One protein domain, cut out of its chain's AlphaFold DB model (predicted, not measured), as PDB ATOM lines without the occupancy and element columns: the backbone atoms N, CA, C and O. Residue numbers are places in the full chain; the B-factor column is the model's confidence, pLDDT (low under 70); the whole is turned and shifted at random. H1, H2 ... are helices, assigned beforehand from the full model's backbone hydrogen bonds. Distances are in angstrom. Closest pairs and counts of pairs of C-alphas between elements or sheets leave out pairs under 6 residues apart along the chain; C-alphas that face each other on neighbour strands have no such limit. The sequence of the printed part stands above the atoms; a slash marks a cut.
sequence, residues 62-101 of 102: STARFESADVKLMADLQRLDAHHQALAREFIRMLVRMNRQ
ATOM      1  N   SER A  62     144.895 -79.640  72.456       52.06
ATOM      2  CA  SER A  62     144.569 -80.956  71.871       52.06
ATOM      3  C   SER A  62     144.687 -80.980  70.345       52.06
ATOM      4  O   SER A  62     145.213 -81.946  69.796       52.06
ATOM      5  N   THR A  63     144.258 -79.916  69.661       53.19
ATOM      6  CA  THR A  63     144.373 -79.809  68.197       53.19
ATOM      7  C   THR A  63     145.837 -79.738  67.773       53.19
ATOM      8  O   THR A  63     146.254 -80.490  66.903       53.19
ATOM      9  N   ALA A  64     146.652 -78.938  68.469       55.62
ATOM     10  CA  ALA A  64     148.079 -78.810  68.181       55.62
ATOM     11  C   ALA A  64     148.858 -80.116  68.429       55.62
ATOM     12  O   ALA A  64     149.744 -80.469  67.647       55.62
ATOM     13  N   ARG A  65     148.523 -80.878  69.485       54.50
ATOM     14  CA  ARG A  65     149.122 -82.204  69.731       54.50
ATOM     15  C   ARG A  65     148.685 -83.248  68.715       54.50
ATOM     16  O   ARG A  65     149.519 -84.056  68.317       54.50
ATOM     17  N   PHE A  66     147.418 -83.235  68.309       52.66
ATOM     18  CA  PHE A  66     146.905 -84.124  67.270       52.66
ATOM     19  C   PHE A  66     147.591 -83.838  65.931       52.66
ATOM     20  O   PHE A  66     148.183 -84.740  65.350       52.66
ATOM     21  N   GLU A  67     147.660 -82.568  65.526       62.75
ATOM     22  CA  GLU A  67     148.396 -82.140  64.334       62.75
ATOM     23  C   GLU A  67     149.879 -82.516  64.416       62.75
ATOM     24  O   GLU A  67     150.434 -83.051  63.462       62.75
ATOM     25  N   SER A  68     150.528 -82.322  65.567       64.25
ATOM     26  CA  SER A  68     151.938 -82.695  65.746       64.25
ATOM     27  C   SER A  68     152.166 -84.207  65.657       64.25
ATOM     28  O   SER A  68     153.156 -84.653  65.070       64.25
ATOM     29  N   ALA A  69     151.270 -85.008  66.240       67.44
ATOM     30  CA  ALA A  69     151.332 -86.464  66.180       67.44
ATOM     31  C   ALA A  69     151.087 -86.974  64.754       67.44
ATOM     32  O   ALA A  69     151.833 -87.832  64.284       67.44
ATOM     33  N   ASP A  70     150.116 -86.397  64.047       74.62
ATOM     34  CA  ASP A  70     149.806 -86.725  62.658       74.62
ATOM     35  C   ASP A  70     150.947 -86.333  61.719       74.62
ATOM     36  O   ASP A  70     151.366 -87.135  60.885       74.62
ATOM     37  N   VAL A  71     151.521 -85.138  61.891       75.31
ATOM     38  CA  VAL A  71     152.688 -84.672  61.126       75.31
ATOM     39  C   VAL A  71     153.879 -85.605  61.345       75.31
ATOM     40  O   VAL A  71     154.558 -85.975  60.384       75.31
ATOM     41  N   LYS A  72     154.115 -86.044  62.586       74.56
ATOM     42  CA  LYS A  72     155.190 -86.991  62.899       74.56
ATOM     43  C   LYS A  72     154.930 -88.371  62.295       74.56
ATOM     44  O   LYS A  72     155.837 -88.948  61.704       74.56
ATOM     45  N   LEU A  73     153.695 -88.865  62.372       78.81
ATOM     46  CA  LEU A  73     153.288 -90.122  61.747       78.81
ATOM     47  C   LEU A  73     153.490 -90.074  60.225       78.81
ATOM     48  O   LEU A  73     154.004 -91.024  59.639       78.81
ATOM     49  N   MET A  74     153.123 -88.962  59.582       77.94
ATOM     50  CA  MET A  74     153.327 -88.762  58.145       77.94
ATOM     51  C   MET A  74     154.814 -88.748  57.786       77.94
ATOM     52  O   MET A  74     155.213 -89.413  56.829       77.94
ATOM     53  N   ALA A  75     155.638 -88.049  58.570       81.00
ATOM     54  CA  ALA A  75     157.084 -88.025  58.378       81.00
ATOM     55  C   ALA A  75     157.705 -89.423  58.541       81.00
ATOM     56  O   ALA A  75     158.529 -89.833  57.723       81.00
ATOM     57  N   ASP A  76     157.279 -90.190  59.544       76.06
ATOM     58  CA  ASP A  76     157.766 -91.552  59.775       76.06
ATOM     59  C   ASP A  76     157.328 -92.504  58.649       76.06
ATOM     60  O   ASP A  76     158.142 -93.285  58.152       76.06
ATOM     61  N   LEU A  77     156.087 -92.386  58.159       77.88
ATOM     62  CA  LEU A  77     155.603 -93.147  57.002       77.88
ATOM     63  C   LEU A  77     156.409 -92.850  55.732       77.88
ATOM     64  O   LEU A  77     156.685 -93.766  54.960       77.88
ATOM     65  N   GLN A  78     156.811 -91.596  55.514       81.69
ATOM     66  CA  GLN A  78     157.636 -91.208  54.364       81.69
ATOM     67  C   GLN A  78     159.065 -91.759  54.432       81.69
ATOM     68  O   GLN A  78     159.702 -91.921  53.392       81.69
ATOM     69  N   ARG A  79     159.570 -92.069  55.632       84.69
ATOM     70  CA  ARG A  79     160.902 -92.664  55.835       84.69
ATOM     71  C   ARG A  79     160.933 -94.175  55.604       84.69
ATOM     72  O   ARG A  79     162.020 -94.738  55.493       84.69
ATOM     73  N   LEU A  80     159.774 -94.828  55.547       80.44
ATOM     74  CA  LEU A  80     159.664 -96.254  55.247       80.44
ATOM     75  C   LEU A  80     159.894 -96.519  53.755       80.44
ATOM     76  O   LEU A  80     159.555 -95.694  52.907       80.44
ATOM     77  N   ASP A  81     160.412 -97.701  53.418       80.31
ATOM     78  CA  ASP A  81     160.480 -98.140  52.023       80.31
ATOM     79  C   ASP A  81     159.086 -98.426  51.431       80.31
ATOM     80  O   ASP A  81     158.080 -98.539  52.138       80.31
ATOM     81  N   ALA A  82     159.028 -98.564  50.104       77.75
ATOM     82  CA  ALA A  82     157.777 -98.752  49.370       77.75
ATOM     83  C   ALA A  82     156.965 -99.977  49.836       77.75
ATOM     84  O   ALA A  82     155.732 -99.942  49.812       77.75
ATOM     85  N   HIS A  83     157.632-101.043  50.287       68.88
ATOM     86  CA  HIS A  83     156.973-102.257  50.758       68.88
ATOM     87  C   HIS A  83     156.332-102.036  52.136       68.88
ATOM     88  O   HIS A  83     155.152-102.335  52.336       68.88
ATOM     89  N   HIS A  84     157.061-101.433  53.075       59.88
ATOM     90  CA  HIS A  84     156.539-101.103  54.401       59.88
ATOM     91  C   HIS A  84     155.437-100.034  54.354       59.88
ATOM     92  O   HIS A  84     154.457-100.134  55.095       59.88
ATOM     93  N   GLN A  85     155.529 -99.063  53.440       79.88
ATOM     94  CA  GLN A  85     154.451 -98.098  53.204       79.88
ATOM     95  C   GLN A  85     153.165 -98.771  52.710       79.88
ATOM     96  O   GLN A  85     152.073 -98.398  53.141       79.88
ATOM     97  N   ALA A  86     153.276 -99.759  51.815       73.06
ATOM     98  CA  ALA A  86     152.121-100.500  51.319       73.06
ATOM     99  C   ALA A  86     151.429-101.271  52.451       73.06
ATOM    100  O   ALA A  86     150.212-101.167  52.604       73.06
ATOM    101  N   LEU A  87     152.204-101.955  53.299       70.88
ATOM    102  CA  LEU A  87     151.672-102.650  54.471       70.88
ATOM    103  C   LEU A  87     150.979-101.681  55.436       70.88
ATOM    104  O   LEU A  87     149.832-101.917  55.810       70.88
ATOM    105  N   ALA A  88     151.615-100.564  55.792       75.75
ATOM    106  CA  ALA A  88     151.017 -99.579  56.694       75.75
ATOM    107  C   ALA A  88     149.680 -99.035  56.157       75.75
ATOM    108  O   ALA A  88     148.698 -98.953  56.898       75.75
ATOM    109  N   ARG A  89     149.603 -98.733  54.852       79.44
ATOM    110  CA  ARG A  89     148.361 -98.290  54.198       79.44
ATOM    111  C   ARG A  89     147.273 -99.361  54.238       79.44
ATOM    112  O   ARG A  89     146.123 -99.026  54.516       79.44
ATOM    113  N   GLU A  90     147.616-100.623  53.992       78.56
ATOM    114  CA  GLU A  90     146.658-101.732  54.088       78.56
ATOM    115  C   GLU A  90     146.132-101.908  55.508       78.56
ATOM    116  O   GLU A  90     144.923-102.024  55.705       78.56
ATOM    117  N   PHE A  91     147.008-101.843  56.510       72.50
ATOM    118  CA  PHE A  91     146.605-101.910  57.912       72.50
ATOM    119  C   PHE A  91     145.651-100.771  58.285       72.50
ATOM    120  O   PHE A  91     144.596-101.030  58.863       72.50
ATOM    121  N   ILE A  92     145.959 -99.529  57.897       81.31
ATOM    122  CA  ILE A  92     145.076 -98.376  58.135       81.31
ATOM    123  C   ILE A  92     143.723 -98.583  57.440       81.31
ATOM    124  O   ILE A  92     142.677 -98.415  58.069       81.31
ATOM    125  N   ARG A  93     143.713 -99.010  56.169       79.38
ATOM    126  CA  ARG A  93     142.473 -99.301  55.428       79.38
ATOM    127  C   ARG A  93     141.634-100.386  56.102       79.38
ATOM    128  O   ARG A  93     140.418-100.224  56.224       79.38
ATOM    129  N   MET A  94     142.264-101.468  56.557       74.56
ATOM    130  CA  MET A  94     141.583-102.539  57.285       74.56
ATOM    131  C   MET A  94     140.962-102.031  58.589       74.56
ATOM    132  O   MET A  94     139.790-102.309  58.847       74.56
ATOM    133  N   LEU A  95     141.700-101.238  59.373       69.31
ATOM    134  CA  LEU A  95     141.203-100.661  60.626       69.31
ATOM    135  C   LEU A  95     140.012 -99.720  60.395       69.31
ATOM    136  O   LEU A  95     139.002 -99.830  61.088       69.31
ATOM    137  N   VAL A  96     140.079 -98.855  59.377       77.00
ATOM    138  CA  VAL A  96     138.972 -97.955  59.003       77.00
ATOM    139  C   VAL A  96     137.730 -98.747  58.597       77.00
ATOM    140  O   VAL A  96     136.615 -98.420  59.010       77.00
ATOM    141  N   ARG A  97     137.908 -99.810  57.808       72.38
ATOM    142  CA  ARG A  97     136.803-100.675  57.384       72.38
ATOM    143  C   ARG A  97     136.161-101.395  58.567       72.38
ATOM    144  O   ARG A  97     134.937-101.450  58.631       72.38
ATOM    145  N   MET A  98     136.961-101.920  59.494       67.25
ATOM    146  CA  MET A  98     136.459-102.569  60.709       67.25
ATOM    147  C   MET A  98     135.685-101.600  61.607       67.25
ATOM    148  O   MET A  98     134.675-101.992  62.180       67.25
ATOM    149  N   ASN A  99     136.115-100.339  61.700       63.16
ATOM    150  CA  ASN A  99     135.437 -99.339  62.525       63.16
ATOM    151  C   ASN A  99     134.098 -98.863  61.930       63.16
ATOM    152  O   ASN A  99     133.223 -98.432  62.666       63.16
ATOM    153  N   ARG A 100     133.917 -98.957  60.605       59.09
ATOM    154  CA  ARG A 100     132.662 -98.604  59.909       59.09
ATOM    155  C   ARG A 100     131.599 -99.713  59.889       59.09
ATOM    156  O   ARG A 100     130.519 -99.486  59.359       59.09
ATOM    157  N   GLN A 101     131.924-100.916  60.359       51.84
ATOM    158  CA  GLN A 101     131.022-102.082  60.366       51.84
ATOM    159  C   GLN A 101     130.454-102.387  61.769       51.84
ATOM    160  O   GLN A 101     129.862-103.445  61.973       51.84
TER     161      GLN A 101
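This is residues 62 to 101 of the 102 residues of the protein "HTH cro/C1-type domain-containing protein" of Noviherbaspirillum sp. UKPF54 (UniProt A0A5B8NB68). Two straight helices of equal length make an open, flat V, H1 running to the corner and H2 running away from it. Residues 62 to 75 of H1 and the stretch 90 to 101, of which 90 to 99 belong to H2, stand free as the two arms. The printed part has 40 residues with two named helices, H1 then H2, which hold 36 of them; the class is all helix, and the whole is loose, with a radius of gyration of the C-alphas of 12.2 A and spans of 30 by 28 by 5 A.

Start with H1, residues 62 to 79, and go through a tight link to H2, residues 82 to 99: they form a helical hairpin. They only just touch, with 3 pairs of C-alphas within 8 A, through residues 77 to 78 and 85 to 88 alone. Look at the closest C-alphas, those of Leu 77 and Gln 85, 6.3 A apart. The helices run opposite ways at a steep tilt of 40 degrees. In both, every O i to N i+4 pair is within hydrogen-bond range.

Find C-alpha 62 at (144.569, -80.956, 71.871); H1 runs 25.7 A to C-alpha 79. H2 runs 25.9 A to C-alpha 99 at (135.437, -99.339, 62.525).

The C-alphas farthest apart, those of Ser 62 and His 83, are 32.5 A apart. The printed part has no cut. Confidence is under 70 at residues 62 to 69, 83 to 84, 95 and 98 to 101.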